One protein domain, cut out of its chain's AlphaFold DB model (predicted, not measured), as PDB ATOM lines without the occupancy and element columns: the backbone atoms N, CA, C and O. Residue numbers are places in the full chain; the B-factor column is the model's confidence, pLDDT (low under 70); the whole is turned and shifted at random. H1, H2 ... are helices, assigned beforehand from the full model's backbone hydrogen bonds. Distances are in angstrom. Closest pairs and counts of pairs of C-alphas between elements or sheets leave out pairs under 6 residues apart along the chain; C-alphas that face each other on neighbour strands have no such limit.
ATOM      1  N   LYS A  65      -4.597 -18.234  42.086       87.50
ATOM      2  CA  LYS A  65      -4.585 -16.839  41.611       87.50
ATOM      3  C   LYS A  65      -3.352 -16.458  40.783       87.50
ATOM      4  O   LYS A  65      -3.424 -15.545  39.969       87.50
ATOM      5  N   ASP A  66      -2.227 -17.138  40.996       88.88
ATOM      6  CA  ASP A  66      -0.944 -16.792  40.382       88.88
ATOM      7  C   ASP A  66      -0.799 -17.292  38.941       88.88
ATOM      8  O   ASP A  66       0.077 -16.804  38.218       88.88
ATOM      9  N   LEU A  67      -1.640 -18.252  38.542       91.31
ATOM     10  CA  LEU A  67      -1.588 -18.935  37.248       91.31
ATOM     11  C   LEU A  67      -2.909 -18.878  36.477       91.31
ATOM     12  O   LEU A  67      -2.910 -19.147  35.280       91.31
ATOM     13  N   ILE A  68      -4.013 -18.461  37.110       89.44
ATOM     14  CA  ILE A  68      -5.330 -18.380  36.460       89.44
ATOM     15  C   ILE A  68      -5.322 -17.529  35.180       89.44
ATOM     16  O   ILE A  68      -6.010 -17.846  34.215       89.44
ATOM     17  N   PHE A  69      -4.507 -16.474  35.144       86.00
ATOM     18  CA  PHE A  69      -4.347 -15.626  33.963       86.00
ATOM     19  C   PHE A  69      -3.648 -16.353  32.817       86.00
ATOM     20  O   PHE A  69      -4.033 -16.200  31.662       86.00
ATOM     21  N   GLU A  70      -2.635 -17.157  33.134       88.81
ATOM     22  CA  GLU A  70      -1.921 -17.947  32.135       88.81
ATOM     23  C   GLU A  70      -2.825 -19.043  31.561       88.81
ATOM     24  O   GLU A  70      -2.894 -19.223  30.348       88.81
ATOM     25  N   ALA A  71      -3.595 -19.699  32.429       90.94
ATOM     26  CA  ALA A  71      -4.608 -20.673  32.049       90.94
ATOM     27  C   ALA A  71      -5.682 -20.068  31.120       90.94
ATOM     28  O   ALA A  71      -5.984 -20.634  30.066       90.94
ATOM     29  N   ALA A  72      -6.222 -18.895  31.470       87.81
ATOM     30  CA  ALA A  72      -7.218 -18.190  30.656       87.81
ATOM     31  C   ALA A  72      -6.659 -17.770  29.286       87.81
ATOM     32  O   ALA A  72      -7.325 -17.957  28.267       87.81
ATOM     33  N   ARG A  73      -5.421 -17.251  29.244       84.62
ATOM     34  CA  ARG A  73      -4.737 -16.903  27.987       84.62
ATOM     35  C   ARG A  73      -4.615 -18.103  27.060       84.62
ATOM     36  O   ARG A  73      -4.953 -18.001  25.883       84.62
ATOM     37  N   LEU A  74      -4.164 -19.230  27.596       87.62
ATOM     38  CA  LEU A  74      -4.000 -20.452  26.825       87.62
ATOM     39  C   LEU A  74      -5.331 -20.974  26.275       87.62
ATOM     40  O   LEU A  74      -5.411 -21.380  25.120       87.62
ATOM     41  N   THR A  75      -6.384 -20.927  27.081       88.19
ATOM     42  CA  THR A  75      -7.709 -21.409  26.664       88.19
ATOM     43  C   THR A  75      -8.268 -20.560  25.538       88.19
ATOM     44  O   THR A  75      -8.685 -21.089  24.513       88.19
ATOM     45  N   ARG A  76      -8.135 -19.236  25.648       82.62
ATOM     46  CA  ARG A  76      -8.481 -18.330  24.553       82.62
ATOM     47  C   ARG A  76      -7.651 -18.599  23.296       82.62
ATOM     48  O   ARG A  76      -8.190 -18.550  22.196       82.62
ATOM     49  N   ALA A  77      -6.362 -18.909  23.436       80.38
ATOM     50  CA  ALA A  77      -5.526 -19.293  22.299       80.38
ATOM     51  C   ALA A  77      -6.023 -20.587  21.624       80.38
ATOM     52  O   ALA A  77      -6.041 -20.661  20.397       80.38
ATOM     53  N   LEU A  78      -6.477 -21.578  22.399       83.94
ATOM     54  CA  LEU A  78      -7.080 -22.807  21.870       83.94
ATOM     55  C   LEU A  78      -8.393 -22.539  21.124       83.94
ATOM     56  O   LEU A  78      -8.613 -23.111  20.057       83.94
ATOM     57  N   ASP A  79      -9.245 -21.658  21.644       79.94
ATOM     58  CA  ASP A  79     -10.501 -21.295  20.978       79.94
ATOM     59  C   ASP A  79     -10.253 -20.564  19.657       79.94
ATOM     60  O   ASP A  79     -10.885 -20.870  18.645       79.94
ATOM     61  N   LEU A  80      -9.268 -19.661  19.638       75.25
ATOM     62  CA  LEU A  80      -8.818 -18.978  18.423       75.25
ATOM     63  C   LEU A  80      -8.257 -19.950  17.378       75.25
ATOM     64  O   LEU A  80      -8.492 -19.776  16.183       75.25
ATOM     65  N   LEU A  81      -7.537 -20.993  17.803       76.56
ATOM     66  CA  LEU A  81      -7.059 -22.034  16.892       76.56
ATOM     67  C   LEU A  81      -8.230 -22.800  16.255       76.56
ATOM     68  O   LEU A  81      -8.196 -23.114  15.065       76.56
ATOM     69  N   ARG A  82      -9.280 -23.085  17.034       75.75
ATOM     70  CA  ARG A  82     -10.471 -23.814  16.565       75.75
ATOM     71  C   ARG A  82     -11.324 -23.001  15.592       75.75
ATOM     72  O   ARG A  82     -11.947 -23.600  14.719       75.75
ATOM     73  N   SER A  83     -11.352 -21.672  15.712       70.00
ATOM     74  CA  SER A  83     -12.180 -20.811  14.858       70.00
ATOM     75  C   SER A  83     -11.635 -20.601  13.437       70.00
ATOM     76  O   SER A  83     -12.321 -19.991  12.627       70.00
ATOM     77  N   GLN A  84     -10.439 -21.113  13.104       64.31
ATOM     78  CA  GLN A  84      -9.790 -21.018  11.778       64.31
ATOM     79  C   GLN A  84      -9.566 -19.587  11.233       64.31
ATOM     80  O   GLN A  84      -9.141 -19.420  10.090       64.31
ATOM     81  N   ASP A  85      -9.738 -18.543  12.048       58.53
ATOM     82  CA  ASP A  85      -9.541 -17.134  11.665       58.53
ATOM     83  C   ASP A  85      -8.057 -16.702  11.715       58.53
ATOM     84  O   ASP A  85      -7.696 -15.657  12.259       58.53
ATOM     85  N   CYS A  86      -7.155 -17.500  11.133       54.53
ATOM     86  CA  CYS A  86      -5.697 -17.383  11.302       54.53
ATOM     87  C   CYS A  86      -5.103 -15.977  11.052       54.53
ATOM     88  O   CYS A  86      -4.074 -15.636  11.633       54.53
ATOM     89  N   VAL A  87      -5.732 -15.140  10.217       53.84
ATOM     90  CA  VAL A  87      -5.220 -13.803   9.851       53.84
ATOM     91  C   VAL A  87      -5.650 -12.708  10.842       53.84
ATOM     92  O   VAL A  87      -4.878 -11.788  11.113       53.84
ATOM     93  N   VAL A  88      -6.842 -12.813  11.438       52.25
ATOM     94  CA  VAL A  88      -7.303 -11.900  12.509       52.25
ATOM     95  C   VAL A  88      -6.667 -12.291  13.848       52.25
ATOM     96  O   VAL A  88      -6.338 -11.427  14.665       52.25
ATOM     97  N   VAL A  89      -6.402 -13.589  14.020       52.56
ATOM     98  CA  VAL A  89      -5.743 -14.182  15.186       52.56
ATOM     99  C   VAL A  89      -4.369 -13.562  15.434       52.56
ATOM    100  O   VAL A  89      -4.116 -13.153  16.558       52.56
ATOM    101  N   ALA A  90      -3.500 -13.388  14.434       53.50
ATOM    102  CA  ALA A  90      -2.132 -12.907  14.675       53.50
ATOM    103  C   ALA A  90      -2.061 -11.466  15.230       53.50
ATOM    104  O   ALA A  90      -1.317 -11.203  16.174       53.50
ATOM    105  N   ASN A  91      -2.865 -10.535  14.701       52.91
ATOM    106  CA  ASN A  91      -2.810  -9.123  15.108       52.91
ATOM    107  C   ASN A  91      -3.572  -8.838  16.413       52.91
ATOM    108  O   ASN A  91      -3.109  -8.041  17.229       52.91
ATOM    109  N   VAL A  92      -4.717  -9.495  16.638       54.28
ATOM    110  CA  VAL A  92      -5.510  -9.310  17.867       54.28
ATOM    111  C   VAL A  92      -4.911 -10.103  19.033       54.28
ATOM    112  O   VAL A  92      -4.787  -9.566  20.134       54.28
ATOM    113  N   SER A  93      -4.450 -11.342  18.800       55.94
ATOM    114  CA  SER A  93      -3.858 -12.171  19.860       55.94
ATOM    115  C   SER A  93      -2.521 -11.639  20.351       55.94
ATOM    116  O   SER A  93      -2.259 -11.738  21.540       55.94
ATOM    117  N   PHE A  94      -1.692 -11.025  19.498       58.72
ATOM    118  CA  PHE A  94      -0.417 -10.463  19.946       58.72
ATOM    119  C   PHE A  94      -0.636  -9.261  20.871       58.72
ATOM    120  O   PHE A  94       0.013  -9.151  21.909       58.72
ATOM    121  N   ALA A  95      -1.607  -8.401  20.548       59.25
ATOM    122  CA  ALA A  95      -1.990  -7.278  21.396       59.25
ATOM    123  C   ALA A  95      -2.600  -7.743  22.731       59.25
ATOM    124  O   ALA A  95      -2.263  -7.184  23.772       59.25
ATOM    125  N   GLU A  96      -3.439  -8.784  22.728       57.94
ATOM    126  CA  GLU A  96      -4.016  -9.367  23.950       57.94
ATOM    127  C   GLU A  96      -3.002 -10.169  24.781       57.94
ATOM    128  O   GLU A  96      -3.024 -10.105  26.009       57.94
ATOM    129  N   PHE A  97      -2.071 -10.871  24.135       57.81
ATOM    130  CA  PHE A  97      -0.969 -11.591  24.772       57.81
ATOM    131  C   PHE A  97       0.007 -10.623  25.454       57.81
ATOM    132  O   PHE A  97       0.466 -10.883  26.569       57.81
ATOM    133  N   LEU A  98       0.287  -9.483  24.811       58.91
ATOM    134  CA  LEU A  98       1.134  -8.416  25.349       58.91
ATOM    135  C   LEU A  98       0.421  -7.497  26.342       58.91
ATOM    136  O   LEU A  98       1.099  -6.818  27.122       58.91
ATOM    137  N   ARG A  99      -0.918  -7.463  26.346       60.12
ATOM    138  CA  ARG A  99      -1.702  -6.732  27.345       60.12
ATOM    139  C   ARG A  99      -1.504  -7.402  28.705       60.12
ATOM    140  O   ARG A  99      -2.220  -8.312  29.110       60.12
ATOM    141  N   ARG A 100      -0.461  -6.952  29.402       53.69
ATOM    142  CA  ARG A 100      -0.173  -7.263  30.805       53.69
ATOM    143  C   ARG A 100      -1.446  -7.173  31.637       53.69
ATOM    144  O   ARG A 100      -2.074  -6.122  31.609       53.69
ATOM    145  N   ASP A 101      -1.730  -8.235  32.394       52.34
ATOM    146  CA  ASP A 101      -2.279  -8.313  33.763       52.34
ATOM    147  C   ASP A 101      -3.406  -7.346  34.212       52.34
ATOM    148  O   ASP A 101      -3.726  -7.311  35.398       52.34
ATOM    149  N   GLN A 102      -4.027  -6.563  33.326       49.22
ATOM    150  CA  GLN A 102      -4.882  -5.431  33.709       49.22
ATOM    151  C   GLN A 102      -6.377  -5.630  33.443       49.22
ATOM    152  O   GLN A 102      -7.169  -4.933  34.069       49.22
ATOM    153  N   GLU A 103      -6.805  -6.599  32.623       50.19
ATOM    154  CA  GLU A 103      -8.227  -6.999  32.609       50.19
ATOM    155  C   GLU A 103      -8.391  -8.389  33.205       50.19
ATOM    156  O   GLU A 103      -8.200  -9.426  32.578       50.19
ATOM    157  N   THR A 104      -8.652  -8.335  34.505       50.84
ATOM    158  CA  THR A 104      -9.509  -9.215  35.297       50.84
ATOM    159  C   THR A 104     -10.007 -10.511  34.618       50.84
ATOM    160  O   THR A 104     -10.867 -10.470  33.737       50.84
ATOM    161  N   PRO A 105      -9.657 -11.701  35.158       53.34
ATOM    162  CA  PRO A 105     -10.303 -12.965  34.812       53.34
ATOM    163  C   PRO A 105     -11.730 -13.048  35.381       53.34
ATOM    164  O   PRO A 105     -12.393 -14.066  35.218       53.34
ATOM    165  N   HIS A 106     -12.230 -11.996  36.046       51.47
ATOM    166  CA  HIS A 106     -13.587 -11.949  36.602       51.47
ATOM    167  C   HIS A 106     -14.674 -12.126  35.539       51.47
ATOM    168  O   HIS A 106     -15.801 -12.485  35.877       51.47
ATOM    169  N   HIS A 107     -14.342 -11.911  34.264       59.94
ATOM    170  CA  HIS A 107     -15.262 -12.122  33.153       59.94
ATOM    171  C   HIS A 107     -14.966 -13.378  32.332       59.94
ATOM    172  O   HIS A 107     -15.809 -13.737  31.510       59.94
ATOM    173  N   PHE A 108     -13.840 -14.071  32.555       72.06
ATOM    174  CA  PHE A 108     -13.600 -15.330  31.857       72.06
ATOM    175  C   PHE A 108     -14.536 -16.399  32.425       72.06
ATOM    176  O   PHE A 108     -14.486 -16.761  33.607       72.06
ATOM    177  N   ARG A 109     -15.442 -16.859  31.569       79.94
ATOM    178  CA  ARG A 109     -16.467 -17.842  31.892       79.94
ATOM    179  C   ARG A 109     -16.077 -19.145  31.235       79.94
ATOM    180  O   ARG A 109     -16.283 -19.303  30.042       79.94
ATOM    181  N   TRP A 110     -15.529 -20.037  32.045       84.00
ATOM    182  CA  TRP A 110     -15.146 -21.369  31.616       84.00
ATOM    183  C   TRP A 110     -16.396 -22.182  31.296       84.00
ATOM    184  O   TRP A 110     -17.301 -22.275  32.131       84.00
ATOM    185  N   THR A 111     -16.453 -22.800  30.120       83.31
ATOM    186  CA  THR A 111     -17.342 -23.953  29.931       83.31
ATOM    187  C   THR A 111     -16.848 -25.124  30.785       83.31
ATOM    188  O   THR A 111     -15.721 -25.112  31.285       83.31
ATOM    189  N   LEU A 112     -17.688 -26.140  31.007       80.75
ATOM    190  CA  LEU A 112     -17.265 -27.304  31.795       80.75
ATOM    191  C   LEU A 112     -16.109 -28.046  31.109       80.75
ATOM    192  O   LEU A 112     -15.152 -28.433  31.776       80.75
ATOM    193  N   ASP A 113     -16.168 -28.169  29.784       83.75
ATOM    194  CA  ASP A 113     -15.132 -28.830  28.991       83.75
ATOM    195  C   ASP A 113     -13.811 -28.056  29.034       83.75
ATOM    196  O   ASP A 113     -12.745 -28.654  29.193       83.75
ATOM    197  N   GLU A 114     -13.860 -26.722  28.952       88.25
ATOM    198  CA  GLU A 114     -12.672 -25.881  29.128       88.25
ATOM    199  C   GLU A 114     -12.124 -25.987  30.554       88.25
ATOM    200  O   GLU A 114     -10.918 -26.151  30.724       88.25
ATOM    201  N   ALA A 115     -12.993 -25.936  31.571       88.62
ATOM    202  CA  ALA A 115     -12.608 -26.077  32.974       88.62
ATOM    203  C   ALA A 115     -11.902 -27.416  33.221       88.62
ATOM    204  O   ALA A 115     -10.834 -27.461  33.829       88.62
ATOM    205  N   TYR A 116     -12.465 -28.504  32.702       88.38
ATOM    206  CA  TYR A 116     -11.871 -29.830  32.787       88.38
ATOM    207  C   TYR A 116     -10.513 -29.886  32.081       88.38
ATOM    208  O   TYR A 116      -9.511 -30.277  32.682       88.38
ATOM    209  N   SER A 117     -10.462 -29.430  30.827       90.25
ATOM    210  CA  SER A 117      -9.248 -29.452  30.005       90.25
ATOM    211  C   SER A 117      -8.115 -28.647  30.644       90.25
ATOM    212  O   SER A 117      -6.969 -29.097  30.685       90.25
ATOM    213  N   VAL A 118      -8.425 -27.467  31.187       92.06
ATOM    214  CA  VAL A 118      -7.412 -26.593  31.783       92.06
ATOM    215  C   VAL A 118      -6.916 -27.111  33.132       92.06
ATOM    216  O   VAL A 118      -5.734 -26.949  33.436       92.06
ATOM    217  N   ILE A 119      -7.772 -27.773  33.920       92.94
ATOM    218  CA  ILE A 119      -7.374 -28.435  35.172       92.94
ATOM    219  C   ILE A 119      -6.452 -29.620  34.869       92.94
ATOM    220  O   ILE A 119      -5.392 -29.737  35.480       92.94
ATOM    221  N   GLN A 120      -6.788 -30.456  33.882       92.88
ATOM    222  CA  GLN A 120      -5.913 -31.559  33.470       92.88
ATOM    223  C   GLN A 120      -4.545 -31.066  33.003       92.88
ATOM    224  O   GLN A 120      -3.509 -31.593  33.412       92.88
ATOM    225  N   LEU A 121      -4.530 -30.022  32.174       94.00
ATOM    226  CA  LEU A 121      -3.286 -29.401  31.755       94.00
ATOM    227  C   LEU A 121      -2.506 -28.847  32.951       94.00
ATOM    228  O   LEU A 121      -1.283 -28.959  32.990       94.00
ATOM    229  N   HIS A 122      -3.187 -28.246  33.923       95.94
ATOM    230  CA  HIS A 122      -2.532 -27.708  35.106       95.94
ATOM    231  C   HIS A 122      -1.790 -28.790  35.901       95.94
ATOM    232  O   HIS A 122      -0.658 -28.564  36.330       95.94
ATOM    233  N   GLU A 123      -2.363 -29.987  36.022       95.00
ATOM    234  CA  GLU A 123      -1.685 -31.130  36.641       95.00
ATOM    235  C   GLU A 123      -0.447 -31.576  35.845       95.00
ATOM    236  O   GLU A 123       0.600 -31.870  36.431       95.00
ATOM    237  N   ILE A 124      -0.505 -31.526  34.510       96.44
ATOM    238  CA  ILE A 124       0.671 -31.757  33.654       96.44
ATOM    239  C   ILE A 124       1.739 -30.685  33.909       96.44
ATOM    240  O   ILE A 124       2.910 -31.012  34.089       96.44
ATOM    241  N   VAL A 125       1.352 -29.409  33.977       96.94
ATOM    242  CA  VAL A 125       2.262 -28.287  34.253       96.94
ATOM    243  C   VAL A 125       2.922 -28.434  35.628       96.94
ATOM    244  O   VAL A 125       4.137 -28.248  35.739       96.94
ATOM    245  N   LYS A 126       2.168 -28.827  36.664       96.19
ATOM    246  CA  LYS A 126       2.712 -29.149  37.993       96.19
ATOM    247  C   LYS A 126       3.741 -30.275  37.900       96.19
ATOM    248  O   LYS A 126       4.879 -30.092  38.333       96.19
ATOM    249  N   SER A 127       3.375 -31.399  37.286       96.94
ATOM    250  CA  SER A 127       4.256 -32.562  37.134       96.94
ATOM    251  C   SER A 127       5.550 -32.223  36.381       96.94
ATOM    252  O   SER A 127       6.648 -32.516  36.859       96.94
ATOM    253  N   LEU A 128       5.441 -31.523  35.248       96.81
ATOM    254  CA  LEU A 128       6.590 -31.078  34.459       96.81
ATOM    255  C   LEU A 128       7.478 -30.110  35.239       96.81
ATOM    256  O   LEU A 128       8.697 -30.220  35.155       96.81
ATOM    257  N   SER A 129       6.902 -29.196  36.024       96.56
ATOM    258  CA  SER A 129       7.696 -28.252  36.817       96.56
ATOM    259  C   SER A 129       8.584 -28.947  37.856       96.56
ATOM    260  O   SER A 129       9.764 -28.614  37.959       96.56
ATOM    261  N   LEU A 130       8.063 -29.970  38.541       96.06
ATOM    262  CA  LEU A 130       8.819 -30.775  39.509       96.06
ATOM    263  C   LEU A 130       9.885 -31.641  38.828       96.06
ATOM    264  O   LEU A 130      10.981 -31.845  39.356       96.06
ATOM    265  N   ARG A 131       9.586 -32.145  37.626       96.31
ATOM    266  CA  ARG A 131      10.562 -32.890  36.828       96.31
ATOM    267  C   ARG A 131      11.711 -31.996  36.359       96.31
ATOM    268  O   ARG A 131      12.863 -32.393  36.498       96.31
ATOM    269  N   ILE A 132      11.411 -30.794  35.863       94.88
ATOM    270  CA  ILE A 132      12.417 -29.799  35.462       94.88
ATOM    271  C   ILE A 132      13.308 -29.435  36.652       94.88
ATOM    272  O   ILE A 132      14.528 -29.418  36.512       94.88
ATOM    273  N   GLU A 133      12.721 -29.188  37.825       94.38
ATOM    274  CA  GLU A 133      13.479 -28.947  39.055       94.38
ATOM    275  C   GLU A 133      14.445 -30.104  39.350       94.38
ATOM    276  O   GLU A 133      15.642 -29.881  39.535       94.38
ATOM    277  N   SER A 134      13.941 -31.339  39.325       93.56
ATOM    278  CA  SER A 134      14.732 -32.542  39.606       93.56
ATOM    279  C   SER A 134      15.888 -32.725  38.614       93.56
ATOM    280  O   SER A 134      17.009 -33.041  39.012       93.56
ATOM    281  N   GLU A 135      15.643 -32.497  37.321       94.00
ATOM    282  CA  GLU A 135      16.660 -32.601  36.269       94.00
ATOM    283  C   GLU A 135      17.729 -31.502  36.392       94.00
ATOM    284  O   GLU A 135      18.923 -31.781  36.249       94.00
ATOM    285  N   ILE A 136      17.332 -30.266  36.718       91.31
ATOM    286  CA  ILE A 136      18.269 -29.168  36.991       91.31
ATOM    287  C   ILE A 136      19.137 -29.508  38.204       91.31
ATOM    288  O   ILE A 136      20.359 -29.358  38.137       91.31
ATOM    289  N   PHE A 137      18.534 -30.008  39.284       91.06
ATOM    290  CA  PHE A 137      19.248 -30.393  40.499       91.06
ATOM    291  C   PHE A 137      20.296 -31.475  40.216       91.06
ATOM    292  O   PHE A 137      21.474 -31.302  40.535       91.06
ATOM    293  N   ALA A 138      19.894 -32.552  39.534       91.12
ATOM    294  CA  ALA A 138      20.787 -33.641  39.149       91.12
ATOM    295  C   ALA A 138      21.950 -33.146  38.274       91.12
ATOM    296  O   ALA A 138      23.104 -33.535  38.473       91.12
ATOM    297  N   ARG A 139      21.669 -32.241  37.329       92.88
ATOM    298  CA  ARG A 139      22.690 -31.668  36.448       92.88
ATOM    299  C   ARG A 139      23.680 -30.786  37.202       92.88
ATOM    300  O   ARG A 139      24.882 -30.918  36.980       92.88
ATOM    301  N   ILE A 140      23.209 -29.913  38.093       90.56
ATOM    302  CA  ILE A 140      24.094 -29.063  38.902       90.56
ATOM    303  C   ILE A 140      24.964 -29.939  39.801       90.56
ATOM    304  O   ILE A 140      26.171 -29.728  39.843       90.56
ATOM    305  N   GLN A 141      24.396 -30.959  40.447       91.38
ATOM    306  CA  GLN A 141      25.157 -31.848  41.323       91.38
ATOM    307  C   GLN A 141      26.211 -32.664  40.560       91.38
ATOM    308  O   GLN A 141      27.303 -32.894  41.074       91.38
ATOM    309  N   SER A 142      25.930 -33.042  39.309       92.12
ATOM    310  CA  SER A 142      26.910 -33.705  38.441       92.12
ATOM    311  C   SER A 142      28.082 -32.799  38.045       92.12
ATOM    312  O   SER A 142      29.184 -33.306  37.849       92.12
ATOM    313  N   ILE A 143      27.858 -31.493  37.874       93.75
ATOM    314  CA  ILE A 143      28.892 -30.532  37.442       93.75
ATOM    315  C   ILE A 143      29.643 -29.958  38.653       93.75
ATOM    316  O   ILE A 143      30.847 -29.707  38.598       93.75
ATOM    317  N   HIS A 144      28.935 -29.767  39.763       91.94
ATOM    318  CA  HIS A 144      29.408 -29.123  40.978       91.94
ATOM    319  C   HIS A 144      29.041 -29.967  42.214       91.94
ATOM    320  O   HIS A 144      28.179 -29.573  42.999       91.94
ATOM    321  N   PRO A 145      29.715 -31.111  42.437       86.81
ATOM    322  CA  PRO A 145      29.338 -32.075  43.478       86.81
ATOM    323  C   PRO A 145      29.480 -31.539  44.909       86.81
ATOM    324  O   PRO A 145      28.931 -32.116  45.843       86.81
ATOM    325  N   HIS A 146      30.217 -30.443  45.090       90.38
ATOM    326  CA  HIS A 146      30.448 -29.808  46.389       90.38
ATOM    327  C   HIS A 146      29.489 -28.650  46.687       90.38
ATOM    328  O   HIS A 146      29.568 -28.066  47.765       90.38
ATOM    329  N   VAL A 147      28.613 -28.285  45.746       88.25
ATOM    330  CA  VAL A 147      27.626 -27.223  45.959       88.25
ATOM    331  C   VAL A 147      26.403 -27.817  46.645       88.25
ATOM    332  O   VAL A 147      25.781 -28.744  46.132       88.25
ATOM    333  N   GLU A 148      26.040 -27.263  47.800       85.31
ATOM    334  CA  GLU A 148      24.767 -27.564  48.448       85.31
ATOM    335  C   GLU A 148      23.644 -26.864  47.677       85.31
ATOM    336  O   GLU A 148      23.553 -25.634  47.641       85.31
ATOM    337  N   ILE A 149      22.798 -27.656  47.027       85.62
ATOM    338  CA  ILE A 149      21.665 -27.152  46.260       85.62
ATOM    339  C   ILE A 149      20.421 -27.250  47.144       85.62
ATOM    340  O   ILE A 149      20.172 -28.270  47.786       85.62
ATOM    341  N   LYS A 150      19.626 -26.180  47.171       87.56
ATOM    342  CA  LYS A 150      18.348 -26.143  47.888       87.56
ATOM    343  C   LYS A 150      17.197 -26.458  46.926       87.56
ATOM    344  O   LYS A 150      17.310 -26.103  45.752       87.56
ATOM    345  N   PRO A 151      16.100 -27.075  47.405       87.38
ATOM    346  CA  PRO A 151      14.877 -27.201  46.619       87.38
ATOM    347  C   PRO A 151      14.383 -25.834  46.145       87.38
ATOM    348  O   PRO A 151      14.584 -24.823  46.831       87.38
ATOM    349  N   ALA A 152      13.723 -25.813  44.993       90.81
ATOM    350  CA  ALA A 152      13.130 -24.609  44.450       90.81
ATOM    351  C   ALA A 152      12.085 -24.055  45.425       90.81
ATOM    352  O   ALA A 152      11.241 -24.764  45.980       90.81
ATOM    353  N   SER A 153      12.121 -22.743  45.624       93.62
ATOM    354  CA  SER A 153      11.057 -22.044  46.332       93.62
ATOM    355  C   SER A 153       9.741 -22.135  45.554       93.62
ATOM    356  O   SER A 153       9.715 -22.281  44.330       93.62
ATOM    357  N   SER A 154       8.619 -21.946  46.252       93.00
ATOM    358  CA  SER A 154       7.296 -21.862  45.615       93.00
ATOM    359  C   SER A 154       7.252 -20.810  44.500       93.00
ATOM    360  O   SER A 154       6.645 -21.030  43.456       93.00
ATOM    361  N   THR A 155       7.953 -19.687  44.676       94.38
ATOM    362  CA  THR A 155       8.074 -18.631  43.662       94.38
ATOM    363  C   THR A 155       8.825 -19.100  42.416       94.38
ATOM    364  O   THR A 155       8.463 -18.718  41.303       94.38
ATOM    365  N   GLU A 156       9.873 -19.907  42.570       94.31
ATOM    366  CA  GLU A 156      10.631 -20.454  41.440       94.31
ATOM    367  C   GLU A 156       9.815 -21.491  40.674       94.31
ATOM    368  O   GLU A 156       9.730 -21.400  39.448       94.31
ATOM    369  N   LEU A 157       9.115 -22.383  41.378       95.56
ATOM    370  CA  LEU A 157       8.174 -23.314  40.754       95.56
ATOM    371  C   LEU A 157       7.070 -22.574  39.993       95.56
ATOM    372  O   LEU A 157       6.811 -22.889  38.834       95.56
ATOM    373  N   LEU A 158       6.491 -21.519  40.576       95.12
ATOM    374  CA  LEU A 158       5.507 -20.679  39.885       95.12
ATOM    375  C   LEU A 158       6.082 -20.027  38.620       95.12
ATOM    376  O   LEU A 158       5.380 -19.919  37.616       95.12
ATOM    377  N   ARG A 159       7.353 -19.601  38.619       94.62
ATOM    378  CA  ARG A 159       8.007 -19.062  37.410       94.62
ATOM    379  C   ARG A 159       8.149 -20.124  36.325       94.62
ATOM    380  O   ARG A 159       7.859 -19.818  35.169       94.62
ATOM    381  N   ILE A 160       8.542 -21.345  36.687       95.94
ATOM    382  CA  ILE A 160       8.627 -22.477  35.752       95.94
ATOM    383  C   ILE A 160       7.240 -22.779  35.175       95.94
ATOM    384  O   ILE A 160       7.078 -22.853  33.961       95.94
ATOM    385  N   GLN A 161       6.217 -22.863  36.024       97.06
ATOM    386  CA  GLN A 161       4.842 -23.134  35.602       97.06
ATOM    387  C   GLN A 161       4.299 -22.038  34.672       97.06
ATOM    388  O   GLN A 161       3.742 -22.348  33.621       97.06
ATOM    389  N   ARG A 162       4.528 -20.752  34.984       94.75
ATOM    390  CA  ARG A 162       4.198 -19.635  34.075       94.75
ATOM    391  C   ARG A 162       4.910 -19.764  32.733       94.75
ATOM    392  O   ARG A 162       4.298 -19.514  31.698       94.75
ATOM    393  N   ALA A 163       6.190 -20.136  32.739       94.69
ATOM    394  CA  ALA A 163       6.951 -20.331  31.512       94.69
ATOM    395  C   ALA A 163       6.367 -21.468  30.660       94.69
ATOM    396  O   ALA A 163       6.224 -21.284  29.455       94.69
ATOM    397  N   LEU A 164       5.951 -22.581  31.274       96.31
ATOM    398  CA  LEU A 164       5.293 -23.694  30.581       96.31
ATOM    399  C   LEU A 164       3.972 -23.267  29.928       96.31
ATOM    400  O   LEU A 164       3.770 -23.525  28.744       96.31
ATOM    401  N   TYR A 165       3.107 -22.546  30.649       94.00
ATOM    402  CA  TYR A 165       1.868 -22.019  30.062       94.00
ATOM    403  C   TYR A 165       2.129 -21.076  28.886       94.00
ATOM    404  O   TYR A 165       1.467 -21.166  27.851       94.00
ATOM    405  N   ARG A 166       3.083 -20.151  29.037       90.69
ATOM    406  CA  ARG A 166       3.423 -19.184  27.985       90.69
ATOM    407  C   ARG A 166       4.031 -19.862  26.771       90.69
ATOM    408  O   ARG A 166       3.713 -19.466  25.657       90.69
ATOM    409  N   PHE A 167       4.877 -20.863  26.990       91.62
ATOM    410  CA  PHE A 167       5.445 -21.676  25.926       91.62
ATOM    411  C   PHE A 167       4.341 -22.370  25.129       91.62
ATOM    412  O   PHE A 167       4.296 -22.223  23.912       91.62
ATOM    413  N   GLU A 168       3.404 -23.037  25.802       90.94
ATOM    414  CA  GLU A 168       2.298 -23.714  25.121       90.94
ATOM    415  C   GLU A 168       1.380 -22.719  24.393       90.94
ATOM    416  O   GLU A 168       1.040 -22.913  23.228       90.94
ATOM    417  N   THR A 169       1.069 -21.588  25.032       87.44
ATOM    418  CA  THR A 169       0.294 -20.502  24.409       87.44
ATOM    419  C   THR A 169       0.982 -19.998  23.141       87.44
ATOM    420  O   THR A 169       0.343 -19.846  22.104       87.44
ATOM    421  N   TYR A 170       2.296 -19.769  23.200       84.56
ATOM    422  CA  TYR A 170       3.085 -19.343  22.050       84.56
ATOM    423  C   TYR A 170       3.049 -20.387  20.929       84.56
ATOM    424  O   TYR A 170       2.807 -20.033  19.778       84.56
ATOM    425  N   ARG A 171       3.219 -21.675  21.250       85.12
ATOM    426  CA  ARG A 171       3.161 -22.754  20.252       85.12
ATOM    427  C   ARG A 171       1.829 -22.811  19.515       85.12
ATOM    428  O   ARG A 171       1.832 -23.073  18.315       85.12
ATOM    429  N   ILE A 172       0.723 -22.567  20.217       83.44
ATOM    430  CA  ILE A 172      -0.625 -22.550  19.637       83.44
ATOM    431  C   ILE A 172      -0.831 -21.330  18.740       83.44
ATOM    432  O   ILE A 172      -1.376 -21.460  17.647       83.44
ATOM    433  N   LEU A 173      -0.386 -20.152  19.181       77.12
ATOM    434  CA  LEU A 173      -0.552 -18.910  18.422       77.12
ATOM    435  C   LEU A 173       0.381 -18.825  17.204       77.12
ATOM    436  O   LEU A 173       0.038 -18.175  16.218       77.12
ATOM    437  N   PHE A 174       1.542 -19.484  17.254       78.31
ATOM    438  CA  PHE A 174       2.585 -19.396  16.231       78.31
ATOM    439  C   PHE A 174       3.042 -20.777  15.724       78.31
ATOM    440  O   PHE A 174       4.203 -21.156  15.895       78.31
ATOM    441  N   PRO A 175       2.164 -21.541  15.047       68.44
ATOM    442  CA  PRO A 175       2.477 -22.899  14.599       68.44
ATOM    443  C   PRO A 175       3.582 -22.960  13.529       68.44
ATOM    444  O   PRO A 175       4.270 -23.966  13.419       68.44
TER     445      PRO A 175
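What this domain is: This is residues 65 to 175 of the 180 residues of an uncharacterized protein of Colletotrichum fructicola (strain Nara gc5) (UniProt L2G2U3). Look first for a small up-and-down bundle of three helices, H1 with H2 and H4, and then for the long helix H3, which crosses H1 and H4 steeply and runs on past them to make the longest axis. Residues 142 to 147, at the far end of H3 and just after it, stick out, and the link after H3 folds back to H4. The printed part has 111 residues with four named helices, in the order H1, H2, H3, H4, and no named strand: the class is all helix. The whole is loose, with a radius of gyration of the C-alphas of 16.8 A and spans of 54 by 26 by 25 A.

Where its parts are: Find C-alpha 68 at (-5.330, -18.380, 36.460); from there H1 runs through residues 68 to 82, 21.3 A. H2 follows at residues 86 to 98, 18.0 A. Find C-alpha 112 at (-17.265, -27.304, 31.795), where H3 sets out through residues 112 to 143, 46.6 A. H4, residues 154 to 173, covers 28.5 A and ends at C-alpha 173, (-0.552, -18.910, 18.422).

How they stand to each other: H1 and H4 are the hubs, touching three helices each. They touch at the C-alphas of Leu 74 and Thr 169, 4.9 A apart and their closest, at a shallow tilt of 13 degrees, the same way. H1 and H2 form a helical hairpin at 8 degrees, closest at C-alphas 80 and 89, 6.6 A. H2 and H4 only just touch, with 3 pairs of C-alphas within 8 A, the closest Ala 90 and Leu 173. H1, H2 and H4 make an up-and-down bundle, each running against the one before it. H3 touches H4 with residues 125 to 133 alone, closest at C-alphas 125 and 161, 5.9 A, at a steep tilt of 60 degrees. H2 and H3 are apart. In H1, H3 and H4 every O i to N i+4 pair is within hydrogen-bond range; in H2, 6 of 9.

The domain as a whole: The C-alphas of Asp 85 and His 146 are the two farthest apart, 54.5 A. The printed part has no cut, and the link H2 to H3 is long. Look for pLDDT under 70 at residues 84 to 107 and residue 175.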